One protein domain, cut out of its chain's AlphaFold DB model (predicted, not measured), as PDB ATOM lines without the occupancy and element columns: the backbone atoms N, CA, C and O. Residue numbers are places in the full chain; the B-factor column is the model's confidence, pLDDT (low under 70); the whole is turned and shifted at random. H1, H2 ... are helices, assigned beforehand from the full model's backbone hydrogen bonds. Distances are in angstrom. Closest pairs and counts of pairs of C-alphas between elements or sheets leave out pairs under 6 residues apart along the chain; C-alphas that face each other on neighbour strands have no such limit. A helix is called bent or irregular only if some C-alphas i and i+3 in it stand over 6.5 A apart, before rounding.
ATOM      1  N   GLN A 134     147.286 269.163 255.819       92.06
ATOM      2  CA  GLN A 134     146.438 269.112 254.624       92.06
ATOM      3  C   GLN A 134     146.114 270.515 254.097       92.06
ATOM      4  O   GLN A 134     146.087 270.722 252.885       92.06
ATOM      5  N   ASP A 135     145.921 271.486 254.994       94.06
ATOM      6  CA  ASP A 135     145.732 272.891 254.623       94.06
ATOM      7  C   ASP A 135     147.007 273.455 253.976       94.06
ATOM      8  O   ASP A 135     146.938 274.201 252.996       94.06
ATOM      9  N   LEU A 136     148.181 273.052 254.488       95.38
ATOM     10  CA  LEU A 136     149.467 273.399 253.884       95.38
ATOM     11  C   LEU A 136     149.590 272.805 252.482       95.38
ATOM     12  O   LEU A 136     149.906 273.536 251.544       95.38
ATOM     13  N   ASP A 137     149.335 271.505 252.334       94.69
ATOM     14  CA  ASP A 137     149.433 270.818 251.047       94.69
ATOM     15  C   ASP A 137     148.493 271.441 250.012       94.69
ATOM     16  O   ASP A 137     148.902 271.661 248.873       94.69
ATOM     17  N   HIS A 138     147.275 271.818 250.411       95.00
ATOM     18  CA  HIS A 138     146.352 272.540 249.535       95.00
ATOM     19  C   HIS A 138     146.924 273.892 249.083       95.00
ATOM     20  O   HIS A 138     146.880 274.218 247.897       95.00
ATOM     21  N   GLY A 139     147.495 274.672 250.007       95.62
ATOM     22  CA  GLY A 139     148.117 275.957 249.681       95.62
ATOM     23  C   GLY A 139     149.318 275.822 248.738       95.62
ATOM     24  O   GLY A 139     149.441 276.587 247.781       95.62
ATOM     25  N   LEU A 140     150.180 274.831 248.976       95.62
ATOM     26  CA  LEU A 140     151.361 274.564 248.148       95.62
ATOM     27  C   LEU A 140     150.987 274.051 246.751       95.62
ATOM     28  O   LEU A 140     151.580 274.485 245.765       95.62
ATOM     29  N   LEU A 141     149.982 273.176 246.649       94.56
ATOM     30  CA  LEU A 141     149.453 272.712 245.362       94.56
ATOM     31  C   LEU A 141     148.794 273.852 244.580       94.56
ATOM     32  O   LEU A 141     148.972 273.947 243.370       94.56
ATOM     33  N   GLY A 142     148.078 274.752 245.260       94.56
ATOM     34  CA  GLY A 142     147.515 275.946 244.630       94.56
ATOM     35  C   GLY A 142     148.584 276.809 243.957       94.56
ATOM     36  O   GLY A 142     148.397 277.239 242.821       94.56
ATOM     37  N   LEU A 143     149.718 277.021 244.631       95.12
ATOM     38  CA  LEU A 143     150.865 277.747 244.079       95.12
ATOM     39  C   LEU A 143     151.489 277.027 242.879       95.12
ATOM     40  O   LEU A 143     151.718 277.663 241.852       95.12
ATOM     41  N   LEU A 144     151.704 275.711 242.977       94.31
ATOM     42  CA  LEU A 144     152.221 274.907 241.868       94.31
ATOM     43  C   LEU A 144     151.332 275.043 240.621       94.31
ATOM     44  O   LEU A 144     151.828 275.379 239.548       94.31
ATOM     45  N   ASN A 145     150.016 274.889 240.782       93.00
ATOM     46  CA  ASN A 145     149.042 274.941 239.686       93.00
ATOM     47  C   ASN A 145     149.046 276.274 238.911       93.00
ATOM     48  O   ASN A 145     148.556 276.334 237.782       93.00
ATOM     49  N   LEU A 146     149.575 277.365 239.483       90.88
ATOM     50  CA  LEU A 146     149.706 278.636 238.761       90.88
ATOM     51  C   LEU A 146     150.783 278.586 237.673       90.88
ATOM     52  O   LEU A 146     150.655 279.309 236.677       90.88
ATOM     53  N   VAL A 147     151.800 277.742 237.855       89.31
ATOM     54  CA  VAL A 147     153.054 277.768 237.094       89.31
ATOM     55  C   VAL A 147     153.387 276.445 236.403       89.31
ATOM     56  O   VAL A 147     154.452 276.329 235.802       89.31
ATOM     57  N   GLU A 148     152.531 275.423 236.477       83.56
ATOM     58  CA  GLU A 148     152.806 274.148 235.807       83.56
ATOM     59  C   GLU A 148     152.937 274.317 234.277       83.56
ATOM     60  O   GLU A 148     152.151 275.051 233.665       83.56
ATOM     61  N   PRO A 149     153.919 273.648 233.631       83.88
ATOM     62  CA  PRO A 149     154.872 272.684 234.203       83.88
ATOM     63  C   PRO A 149     156.181 273.294 234.750       83.88
ATOM     64  O   PRO A 149     157.038 272.544 235.208       83.88
ATOM     65  N   ALA A 150     156.371 274.618 234.691       89.00
ATOM     66  CA  ALA A 150     157.636 275.276 235.045       89.00
ATOM     67  C   ALA A 150     158.028 275.058 236.518       89.00
ATOM     68  O   ALA A 150     159.156 274.677 236.796       89.00
ATOM     69  N   GLY A 151     157.072 275.142 237.450       87.62
ATOM     70  CA  GLY A 151     157.330 275.047 238.898       87.62
ATOM     71  C   GLY A 151     157.764 273.689 239.460       87.62
ATOM     72  O   GLY A 151     157.704 273.500 240.678       87.62
ATOM     73  N   LEU A 152     158.183 272.727 238.635       88.12
ATOM     74  CA  LEU A 152     158.618 271.410 239.106       88.12
ATOM     75  C   LEU A 152     159.848 271.506 240.026       88.12
ATOM     76  O   LEU A 152     159.882 270.846 241.066       88.12
ATOM     77  N   ALA A 153     160.832 272.343 239.680       87.88
ATOM     78  CA  ALA A 153     162.039 272.531 240.489       87.88
ATOM     79  C   ALA A 153     161.707 273.153 241.857       87.88
ATOM     80  O   ALA A 153     162.201 272.712 242.902       87.88
ATOM     81  N   TRP A 154     160.804 274.135 241.863       92.94
ATOM     82  CA  TRP A 154     160.260 274.699 243.092       92.94
ATOM     83  C   TRP A 154     159.541 273.640 243.943       92.94
ATOM     84  O   TRP A 154     159.803 273.536 245.145       92.94
ATOM     85  N   TYR A 155     158.683 272.814 243.334       88.56
ATOM     86  CA  TYR A 155     157.892 271.804 244.048       88.56
ATOM     87  C   TYR A 155     158.749 270.708 244.693       88.56
ATOM     88  O   TYR A 155     158.403 270.191 245.754       88.56
ATOM     89  N   GLN A 156     159.893 270.387 244.090       87.56
ATOM     90  CA  GLN A 156     160.844 269.405 244.617       87.56
ATOM     91  C   GLN A 156     161.690 269.925 245.788       87.56
ATOM     92  O   GLN A 156     162.361 269.139 246.450       87.56
ATOM     93  N   THR A 157     161.704 271.236 246.046       89.25
ATOM     94  CA  THR A 157     162.629 271.837 247.023       89.25
ATOM     95  C   THR A 157     161.921 272.596 248.139       89.25
ATOM     96  O   THR A 157     162.264 272.434 249.313       89.25
ATOM     97  N   THR A 158     160.934 273.424 247.805       93.44
ATOM     98  CA  THR A 158     160.281 274.316 248.768       93.44
ATOM     99  C   THR A 158     159.269 273.589 249.661       93.44
ATOM    100  O   THR A 158     159.432 273.654 250.885       93.44
ATOM    101  N   PRO A 159     158.269 272.864 249.117       93.50
ATOM    102  CA  PRO A 159     157.298 272.113 249.912       93.50
ATOM    103  C   PRO A 159     157.926 271.234 250.989       93.50
ATOM    104  O   PRO A 159     157.508 271.281 252.144       93.50
ATOM    105  N   ASP A 160     158.971 270.486 250.646       93.06
ATOM    106  CA  ASP A 160     159.582 269.533 251.569       93.06
ATOM    107  C   ASP A 160     160.258 270.218 252.755       93.06
ATOM    108  O   ASP A 160     160.123 269.749 253.885       93.06
ATOM    109  N   LYS A 161     160.902 271.372 252.546       95.31
ATOM    110  CA  LYS A 161     161.467 272.176 253.641       95.31
ATOM    111  C   LYS A 161     160.379 272.723 254.571       95.31
ATOM    112  O   LYS A 161     160.540 272.676 255.790       95.31
ATOM    113  N   VAL A 162     159.256 273.195 254.027       96.19
ATOM    114  CA  VAL A 162     158.145 273.709 254.849       96.19
ATOM    115  C   VAL A 162     157.467 272.569 255.619       96.19
ATOM    116  O   VAL A 162     157.262 272.681 256.829       96.19
ATOM    117  N   ARG A 163     157.209 271.428 254.965       94.19
ATOM    118  CA  ARG A 163     156.708 270.199 255.611       94.19
ATOM    119  C   ARG A 163     157.677 269.670 256.667       94.19
ATOM    120  O   ARG A 163     157.249 269.092 257.665       94.19
ATOM    121  N   HIS A 164     158.983 269.856 256.466       92.75
ATOM    122  CA  HIS A 164     160.000 269.490 257.446       92.75
ATOM    123  C   HIS A 164     159.838 270.289 258.743       92.75
ATOM    124  O   HIS A 164     159.874 269.701 259.823       92.75
ATOM    125  N   ALA A 165     159.627 271.602 258.635       94.44
ATOM    126  CA  ALA A 165     159.463 272.497 259.777       94.44
ATOM    127  C   ALA A 165     158.087 272.371 260.457       94.44
ATOM    128  O   ALA A 165     157.984 272.578 261.664       94.44
ATOM    129  N   TRP A 166     157.043 272.006 259.705       94.38
ATOM    130  CA  TRP A 166     155.639 272.029 260.137       94.38
ATOM    131  C   TRP A 166     155.347 271.470 261.546       94.38
ATOM    132  O   TRP A 166     154.690 272.169 262.322       94.38
ATOM    133  N   PRO A 167     155.847 270.280 261.946       92.38
ATOM    134  CA  PRO A 167     155.544 269.695 263.259       92.38
ATOM    135  C   PRO A 167     156.178 270.444 264.442       92.38
ATOM    136  O   PRO A 167     155.874 270.143 265.597       92.38
ATOM    137  N   TYR A 168     157.082 271.385 264.168       93.31
ATOM    138  CA  TYR A 168     157.798 272.189 265.158       93.31
ATOM    139  C   TYR A 168     157.312 273.640 265.207       93.31
ATOM    140  O   TYR A 168     157.726 274.396 266.082       93.31
ATOM    141  N   LEU A 169     156.426 274.034 264.290       93.75
ATOM    142  CA  LEU A 169     155.816 275.357 264.288       93.75
ATOM    143  C   LEU A 169     154.732 275.450 265.366       93.75
ATOM    144  O   LEU A 169     153.940 274.521 265.542       93.75
ATOM    145  N   SER A 170     154.653 276.602 266.036       92.56
ATOM    146  CA  SER A 170     153.511 276.939 266.890       92.56
ATOM    147  C   SER A 170     152.221 277.059 266.059       92.56
ATOM    148  O   SER A 170     152.292 277.257 264.839       92.56
ATOM    149  N   PRO A 171     151.029 276.982 266.680       92.81
ATOM    150  CA  PRO A 171     149.762 277.178 265.970       92.81
ATOM    151  C   PRO A 171     149.708 278.497 265.180       92.81
ATOM    152  O   PRO A 171     149.314 278.500 264.012       92.81
ATOM    153  N   ASP A 172     150.189 279.592 265.774       94.75
ATOM    154  CA  ASP A 172     150.248 280.906 265.123       94.75
ATOM    155  C   ASP A 172     151.213 280.919 263.935       94.75
ATOM    156  O   ASP A 172     150.893 281.466 262.878       94.75
ATOM    157  N   ALA A 173     152.375 280.272 264.070       95.06
ATOM    158  CA  ALA A 173     153.337 280.158 262.981       95.06
ATOM    159  C   ALA A 173     152.774 279.326 261.818       95.06
ATOM    160  O   ALA A 173     152.899 279.732 260.662       95.06
ATOM    161  N   ARG A 174     152.076 278.214 262.095       95.75
ATOM    162  CA  ARG A 174     151.388 277.434 261.051       95.75
ATOM    163  C   ARG A 174     150.320 278.262 260.341       95.75
ATOM    164  O   ARG A 174     150.272 278.281 259.113       95.75
ATOM    165  N   TYR A 175     149.502 278.996 261.095       95.62
ATOM    166  CA  TYR A 175     148.510 279.901 260.514       95.62
ATOM    167  C   TYR A 175     149.163 280.990 259.650       95.62
ATOM    168  O   TYR A 175     148.661 281.320 258.569       95.62
ATOM    169  N   HIS A 176     150.309 281.518 260.083       95.88
ATOM    170  CA  HIS A 176     151.068 282.496 259.314       95.88
ATOM    171  C   HIS A 176     151.557 281.930 257.975       95.88
ATOM    172  O   HIS A 176     151.348 282.579 256.948       95.88
ATOM    173  N   VAL A 177     152.106 280.709 257.958       97.56
ATOM    174  CA  VAL A 177     152.509 280.014 256.721       97.56
ATOM    175  C   VAL A 177     151.324 279.886 255.758       97.56
ATOM    176  O   VAL A 177     151.439 280.272 254.596       97.56
ATOM    177  N   ILE A 178     150.156 279.431 256.235       97.31
ATOM    178  CA  ILE A 178     148.952 279.315 255.392       97.31
ATOM    179  C   ILE A 178     148.544 280.670 254.814       97.31
ATOM    180  O   ILE A 178     148.278 280.782 253.616       97.31
ATOM    181  N   ARG A 179     148.531 281.726 255.635       96.81
ATOM    182  CA  ARG A 179     148.227 283.080 255.154       96.81
ATOM    183  C   ARG A 179     149.209 283.552 254.089       96.81
ATOM    184  O   ARG A 179     148.776 284.217 253.151       96.81
ATOM    185  N   ARG A 180     150.493 283.212 254.216       97.00
ATOM    186  CA  ARG A 180     151.521 283.540 253.219       97.00
ATOM    187  C   ARG A 180     151.304 282.764 251.920       97.00
ATOM    188  O   ARG A 180     151.317 283.393 250.868       97.00
ATOM    189  N   CYS A 181     150.968 281.472 251.976       97.56
ATOM    190  CA  CYS A 181     150.570 280.706 250.785       97.56
ATOM    191  C   CYS A 181     149.364 281.341 250.074       97.56
ATOM    192  O   CYS A 181     149.413 281.583 248.870       97.56
ATOM    193  N   VAL A 182     148.298 281.667 250.816       96.69
ATOM    194  CA  VAL A 182     147.083 282.291 250.258       96.69
ATOM    195  C   VAL A 182     147.385 283.663 249.657       96.69
ATOM    196  O   VAL A 182     146.851 284.005 248.603       96.69
ATOM    197  N   HIS A 183     148.220 284.461 250.322       96.19
ATOM    198  CA  HIS A 183     148.600 285.777 249.825       96.19
ATOM    199  C   HIS A 183     149.419 285.681 248.534       96.19
ATOM    200  O   HIS A 183     149.060 286.323 247.549       96.19
ATOM    201  N   ALA A 184     150.455 284.837 248.523       96.19
ATOM    202  CA  ALA A 184     151.277 284.596 247.345       96.19
ATOM    203  C   ALA A 184     150.442 284.083 246.168       96.19
ATOM    204  O   ALA A 184     150.554 284.607 245.064       96.19
ATOM    205  N   TYR A 185     149.531 283.139 246.418       96.38
ATOM    206  CA  TYR A 185     148.632 282.625 245.388       96.38
ATOM    207  C   TYR A 185     147.801 283.739 244.748       96.38
ATOM    208  O   TYR A 185     147.782 283.862 243.527       96.38
ATOM    209  N   LYS A 186     147.137 284.575 245.562       95.12
ATOM    210  CA  LYS A 186     146.307 285.678 245.052       95.12
ATOM    211  C   LYS A 186     147.129 286.656 244.219       95.12
ATOM    212  O   LYS A 186     146.735 286.973 243.103       95.12
ATOM    213  N   HIS A 187     148.282 287.067 244.737       94.12
ATOM    214  CA  HIS A 187     149.141 288.034 244.066       94.12
ATOM    215  C   HIS A 187     149.651 287.512 242.714       94.12
ATOM    216  O   HIS A 187     149.545 288.192 241.695       94.12
ATOM    217  N   ILE A 188     150.154 286.277 242.680       93.25
ATOM    218  CA  ILE A 188     150.697 285.669 241.459       93.25
ATOM    219  C   ILE A 188     149.572 285.374 240.455       93.25
ATOM    220  O   ILE A 188     149.759 285.556 239.252       93.25
ATOM    221  N   ALA A 189     148.383 284.980 240.919       92.44
ATOM    222  CA  ALA A 189     147.216 284.800 240.058       92.44
ATOM    223  C   ALA A 189     146.768 286.123 239.404       92.44
ATOM    224  O   ALA A 189     146.490 286.150 238.205       92.44
ATOM    225  N   GLU A 190     146.746 287.226 240.154       90.75
ATOM    226  CA  GLU A 190     146.454 288.564 239.621       90.75
ATOM    227  C   GLU A 190     147.533 289.023 238.632       90.75
ATOM    228  O   GLU A 190     147.213 289.532 237.556       90.75
ATOM    229  N   TYR A 191     148.809 288.776 238.943       88.38
ATOM    230  CA  TYR A 191     149.923 289.082 238.046       88.38
ATOM    231  C   TYR A 191     149.844 288.296 236.731       88.38
ATOM    232  O   TYR A 191     150.035 288.870 235.656       88.38
ATOM    233  N   LYS A 192     149.465 287.013 236.794       87.25
ATOM    234  CA  LYS A 192     149.194 286.172 235.619       87.25
ATOM    235  C   LYS A 192     148.090 286.760 234.739       87.25
ATOM    236  O   LYS A 192     148.270 286.840 233.526       87.25
ATOM    237  N   LEU A 193     146.973 287.186 235.335       83.88
ATOM    238  CA  LEU A 193     145.821 287.737 234.607       83.88
ATOM    239  C   LEU A 193     146.100 289.116 233.994       83.88
ATOM    240  O   LEU A 193     145.648 289.387 232.885       83.88
ATOM    241  N   GLY A 194     146.827 289.986 234.700       77.81
ATOM    242  CA  GLY A 194     147.082 291.358 234.250       77.81
ATOM    243  C   GLY A 194     148.056 291.468 233.073       77.81
ATOM    244  O   GLY A 194     147.967 292.419 232.302       77.81
ATOM    245  N   HIS A 195     148.964 290.499 232.925       75.38
ATOM    246  CA  HIS A 195     150.105 290.600 232.006       75.38
ATOM    247  C   HIS A 195     150.229 289.428 231.023       75.38
ATOM    248  O   HIS A 195     151.120 289.443 230.179       75.38
ATOM    249  N   ASN A 196     149.350 288.414 231.097       77.19
ATOM    250  CA  ASN A 196     149.470 287.166 230.326       77.19
ATOM    251  C   ASN A 196     150.876 286.542 230.428       77.19
ATOM    252  O   ASN A 196     151.410 286.008 229.454       77.19
ATOM    253  N   ASN A 197     151.484 286.629 231.615       82.94
ATOM    254  CA  ASN A 197     152.845 286.158 231.849       82.94
ATOM    255  C   ASN A 197     152.959 284.644 231.646       82.94
ATOM    256  O   ASN A 197     152.052 283.878 231.990       82.94
ATOM    257  N   SER A 198     154.101 284.213 231.110       86.69
ATOM    258  CA  SER A 198     154.389 282.793 230.931       86.69
ATOM    259  C   SER A 198     154.575 282.089 232.284       86.69
ATOM    260  O   SER A 198     154.988 282.721 233.260       86.69
ATOM    261  N   PRO A 199     154.325 280.768 232.362       86.50
ATOM    262  CA  PRO A 199     154.564 279.994 233.579       86.50
ATOM    263  C   PRO A 199     155.991 280.119 234.137       86.50
ATOM    264  O   PRO A 199     156.156 280.099 235.350       86.50
ATOM    265  N   GLN A 200     157.001 280.303 233.279       88.69
ATOM    266  CA  GLN A 200     158.400 280.485 233.686       88.69
ATOM    267  C   GLN A 200     158.613 281.793 234.454       88.69
ATOM    268  O   GLN A 200     159.243 281.786 235.502       88.69
ATOM    269  N   ILE A 201     158.031 282.900 233.979       88.50
ATOM    270  CA  ILE A 201     158.107 284.187 234.687       88.50
ATOM    271  C   ILE A 201     157.412 284.069 236.048       88.50
ATOM    272  O   ILE A 201     157.899 284.568 237.053       88.50
ATOM    273  N   LEU A 202     156.270 283.384 236.103       89.69
ATOM    274  CA  LEU A 202     155.535 283.211 237.355       89.69
ATOM    275  C   LEU A 202     156.288 282.333 238.368       89.69
ATOM    276  O   LEU A 202     156.159 282.563 239.569       89.69
ATOM    277  N   GLU A 203     157.070 281.351 237.906       92.19
ATOM    278  CA  GLU A 203     157.908 280.512 238.772       92.19
ATOM    279  C   GLU A 203     158.945 281.343 239.537       92.19
ATOM    280  O   GLU A 203     159.126 281.130 240.735       92.19
ATOM    281  N   GLU A 204     159.568 282.331 238.886       90.19
ATOM    282  CA  GLU A 204     160.555 283.233 239.507       90.19
ATOM    283  C   GLU A 204     159.977 284.035 240.687       90.19
ATOM    284  O   GLU A 204     160.718 284.543 241.534       90.19
ATOM    285  N   HIS A 205     158.648 284.127 240.754       92.38
ATOM    286  CA  HIS A 205     157.900 284.821 241.796       92.38
ATOM    287  C   HIS A 205     157.292 283.887 242.845       92.38
ATOM    288  O   HIS A 205     156.689 284.366 243.808       92.38
ATOM    289  N   LEU A 206     157.454 282.567 242.723       94.25
ATOM    290  CA  LEU A 206     157.001 281.662 243.770       94.25
ATOM    291  C   LEU A 206     157.801 281.869 245.068       94.25
ATOM    292  O   LEU A 206     159.026 282.006 245.042       94.25
ATOM    293  N   PRO A 207     157.132 281.840 246.233       95.81
ATOM    294  CA  PRO A 207     157.798 282.030 247.512       95.81
ATOM    295  C   PRO A 207     158.715 280.842 247.823       95.81
ATOM    296  O   PRO A 207     158.331 279.687 247.640       95.81
ATOM    297  N   THR A 208     159.913 281.088 248.346       95.62
ATOM    298  CA  THR A 208     160.799 280.017 248.838       95.62
ATOM    299  C   THR A 208     160.341 279.498 250.203       95.62
ATOM    300  O   THR A 208     159.563 280.149 250.904       95.62
ATOM    301  N   ALA A 209     160.882 278.359 250.646       96.56
ATOM    302  CA  ALA A 209     160.590 277.825 251.980       96.56
ATOM    303  C   ALA A 209     160.901 278.819 253.109       96.56
ATOM    304  O   ALA A 209     160.102 278.973 254.025       96.56
ATOM    305  N   GLU A 210     162.033 279.521 253.025       96.25
ATOM    306  CA  GLU A 210     162.426 280.537 254.008       96.25
ATOM    307  C   GLU A 210     161.400 281.663 254.065       96.25
ATOM    308  O   GLU A 210     160.959 282.058 255.145       96.25
ATOM    309  N   THR A 211     160.960 282.137 252.897       96.06
ATOM    310  CA  THR A 211     159.963 283.202 252.844       96.06
ATOM    311  C   THR A 211     158.619 282.737 253.382       96.06
ATOM    312  O   THR A 211     158.016 283.468 254.157       96.06
ATOM    313  N   LEU A 212     158.165 281.515 253.086       97.06
ATOM    314  CA  LEU A 212     156.935 280.960 253.664       97.06
ATOM    315  C   LEU A 212     157.023 280.804 255.187       97.06
ATOM    316  O   LEU A 212     156.026 281.028 255.871       97.06
ATOM    317  N   LEU A 213     158.207 280.484 255.711       96.62
ATOM    318  CA  LEU A 213     158.471 280.327 257.144       96.62
ATOM    319  C   LEU A 213     158.704 281.653 257.888       96.62
ATOM    320  O   LEU A 213     158.800 281.641 259.114       96.62
ATOM    321  N   GLY A 214     158.738 282.789 257.185       92.56
ATOM    322  CA  GLY A 214     158.699 284.121 257.796       92.56
ATOM    323  C   GLY A 214     159.719 285.124 257.262       92.56
ATOM    324  O   GLY A 214     159.605 286.305 257.586       92.56
ATOM    325  N   SER A 215     160.681 284.704 256.433       94.50
ATOM    326  CA  SER A 215     161.625 285.640 255.811       94.50
ATOM    327  C   SER A 215     160.911 286.583 254.841       94.50
ATOM    328  O   SER A 215     159.959 286.200 254.158       94.50
ATOM    329  N   LEU A 216     161.384 287.825 254.772       92.25
ATOM    330  CA  LEU A 216     160.891 288.841 253.844       92.25
ATOM    331  C   LEU A 216     161.938 289.105 252.754       92.25
ATOM    332  O   LEU A 216     163.132 289.029 253.054       92.25
ATOM    333  N   PRO A 217     161.522 289.464 251.530       92.88
ATOM    334  CA  PRO A 217     160.138 289.585 251.046       92.88
ATOM    335  C   PRO A 217     159.502 288.224 250.701       92.88
ATOM    336  O   PRO A 217     160.208 287.266 250.406       92.88
ATOM    337  N   LEU A 218     158.167 288.123 250.743       94.00
ATOM    338  CA  LEU A 218     157.424 286.895 250.421       94.00
ATOM    339  C   LEU A 218     157.521 286.512 248.940       94.00
ATOM    340  O   LEU A 218     157.639 285.339 248.609       94.00
ATOM    341  N   ILE A 219     157.429 287.505 248.062       92.12
ATOM    342  CA  ILE A 219     157.430 287.358 246.603       92.12
ATOM    343  C   ILE A 219     158.572 288.221 246.082       92.12
ATOM    344  O   ILE A 219     158.795 289.318 246.601       92.12
ATOM    345  N   THR A 220     159.300 287.738 245.079       90.94
ATOM    346  CA  THR A 220     160.347 288.521 244.408       90.94
ATOM    347  C   THR A 220     159.747 289.735 243.690       90.94
ATOM    348  O   THR A 220     158.554 289.790 243.406       90.94
ATOM    349  N   TRP A 221     160.563 290.759 243.448       88.50
ATOM    350  CA  TRP A 221     160.074 292.022 242.902       88.50
ATOM    351  C   TRP A 221     159.522 291.869 241.474       88.50
ATOM    352  O   TRP A 221     160.165 291.249 240.631       88.50
ATOM    353  N   HIS A 222     158.377 292.499 241.194       88.88
ATOM    354  CA  HIS A 222     157.816 292.692 239.853       88.88
ATOM    355  C   HIS A 222     156.843 293.885 239.818       88.88
ATOM    356  O   HIS A 222     156.521 294.472 240.853       88.88
ATOM    357  N   ASP A 223     156.349 294.234 238.629       85.50
ATOM    358  CA  ASP A 223     155.636 295.496 238.376       85.50
ATOM    359  C   ASP A 223     154.301 295.655 239.134       85.50
ATOM    360  O   ASP A 223     153.856 296.781 239.339       85.50
ATOM    361  N   ASN A 224     153.700 294.565 239.630       86.88
ATOM    362  CA  ASN A 224     152.459 294.596 240.425       86.88
ATOM    363  C   ASN A 224     152.697 294.680 241.943       86.88
ATOM    364  O   ASN A 224     151.742 294.817 242.713       86.88
ATOM    365  N   ILE A 225     153.946 294.599 242.411       86.75
ATOM    366  CA  ILE A 225     154.265 294.696 243.843       86.75
ATOM    367  C   ILE A 225     153.769 296.015 244.465       86.75
ATOM    368  O   ILE A 225     153.191 295.948 245.554       86.75
ATOM    369  N   PRO A 226     153.912 297.194 243.818       87.50
ATOM    370  CA  PRO A 226     153.423 298.458 244.374       87.50
ATOM    371  C   PRO A 226     151.903 298.514 244.594       87.50
ATOM    372  O   PRO A 226     151.452 299.254 245.469       87.50
ATOM    373  N   ASP A 227     151.127 297.721 243.848       86.81
ATOM    374  CA  ASP A 227     149.664 297.660 243.968       86.81
ATOM    375  C   ASP A 227     149.213 296.813 245.169       86.81
ATOM    376  O   ASP A 227     148.096 296.954 245.675       86.81
ATOM    377  N   CYS A 228     150.097 295.955 245.684       89.25
ATOM    378  CA  CYS A 228     149.842 295.155 246.870       89.25
ATOM    379  C   CYS A 228     150.430 295.824 248.117       89.25
ATOM    380  O   CYS A 228     151.633 295.775 248.355       89.25
ATOM    381  N   VAL A 229     149.569 296.367 248.985       89.62
ATOM    382  CA  VAL A 229     149.977 297.059 250.228       89.62
ATOM    383  C   VAL A 229     150.921 296.219 251.100       89.62
ATOM    384  O   VAL A 229     151.847 296.760 251.703       89.62
ATOM    385  N   LEU A 230     150.693 294.903 251.184       89.00
ATOM    386  CA  LEU A 230     151.528 294.010 251.989       89.00
ATOM    387  C   LEU A 230     152.910 293.823 251.357       89.00
ATOM    388  O   LEU A 230     153.903 294.070 252.035       89.00
ATOM    389  N   CYS A 231     152.980 293.471 250.072       90.94
ATOM    390  CA  CYS A 231     154.252 293.298 249.371       90.94
ATOM    391  C   CYS A 231     155.036 294.615 249.295       90.94
ATOM    392  O   CYS A 231     156.210 294.643 249.643       90.94
ATOM    393  N   ALA A 232     154.390 295.729 248.940       89.12
ATOM    394  CA  ALA A 232     155.023 297.048 248.904       89.12
ATOM    395  C   ALA A 232     155.678 297.408 250.248       89.12
ATOM    396  O   ALA A 232     156.817 297.878 250.278       89.12
ATOM    397  N   LYS A 233     155.001 297.109 251.368       89.62
ATOM    398  CA  LYS A 233     155.546 297.328 252.714       89.62
ATOM    399  C   LYS A 233     156.794 296.484 252.984       89.62
ATOM    400  O   LYS A 233     157.724 296.997 253.601       89.62
ATOM    401  N   GLU A 234     156.831 295.227 252.537       91.38
ATOM    402  CA  GLU A 234     158.010 294.356 252.691       91.38
ATOM    403  C   GLU A 234     159.243 294.922 251.961       91.38
ATOM    404  O   GLU A 234     160.361 294.755 252.442       91.38
ATOM    405  N   TYR A 235     159.036 295.660 250.866       87.75
ATOM    406  CA  TYR A 235     160.091 296.336 250.101       87.75
ATOM    407  C   TYR A 235     160.364 297.790 250.529       87.75
ATOM    408  O   TYR A 235     161.188 298.466 249.917       87.75
ATOM    409  N   GLY A 236     159.676 298.306 251.554       83.38
ATOM    410  CA  GLY A 236     159.808 299.707 251.969       83.38
ATOM    411  C   GLY A 236     159.267 300.715 250.946       83.38
ATOM    412  O   GLY A 236     159.596 301.900 251.010       83.38
TER     413      GLY A 236
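What this domain is: This is residues 134 to 236 of the 264 residues of an uncharacterized protein of Rhodosporidium toruloides (strain NP11) (UniProt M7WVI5). This is a flat slab of two uneven layers: the long helix H4 lies side by side with H1 in one, and the shorter helices H2, H3, H5 and H6 make the other. The unnamed stretch 214 to 228 leads to H7 at one edge, beyond H4. The printed part has 103 residues with seven named helices, H1 to H7 in chain order, and no named strand: all helix. It is compact, with a radius of gyration of the C-alphas of 13.0 A and spans of 38 by 32 by 17 A.

How they stand to each other: H4, residues 171 to 195, touches H1, residues 134 to 147, the same way at a shallow tilt of 19 degrees; their closest C-alphas, Gly 139 and Cys 181, are 5.5 A apart. With residues 173 to 181 alone H4 touches H6, residues 209 to 213, closest at the C-alphas of Val 177 and Leu 212, 5.5 A. H6 also touches H3, residues 158 to 168, where the closest C-alphas, Thr 158 and Ala 209, are 4.8 A apart. With residues 146 to 147 alone H1 touches H5, residues 199 to 203; the closest C-alphas, Val 147 and Pro 199, are 4.4 A apart. H2, residues 152 to 155, is close to H1 but not clearly touching, 6.8 A between the closest C-alphas, Leu 144 and Tyr 155. H7, residues 229 to 234, is apart from H4. Every O i to N i+4 pair is within hydrogen-bond range in H4, H5, H6 and H7, against 8 of 10 in H1 and 5 of 7 in H3; H2 is too short for one.

Where its parts are: H4 is 36.5 A long, from C-alpha 171 at (149.762, 277.178, 265.970) to C-alpha 195 at (150.105, 290.600, 232.006). H1 is 20.6 A long and H3 16.7 A; H3 is irregular, with C-alphas 164 and 167 7.3 A apart. H7 ends with C-alpha 234 at (158.010, 294.356, 252.691).

The domain as a whole: The C-alphas farthest apart, Tyr 168 and Asn 196, are 38.8 A apart. The printed part has no cut; the link from H6 to H7 is long and the others are tight. Mean pLDDT of the printed part is 91.6, and no printed residue is under 70.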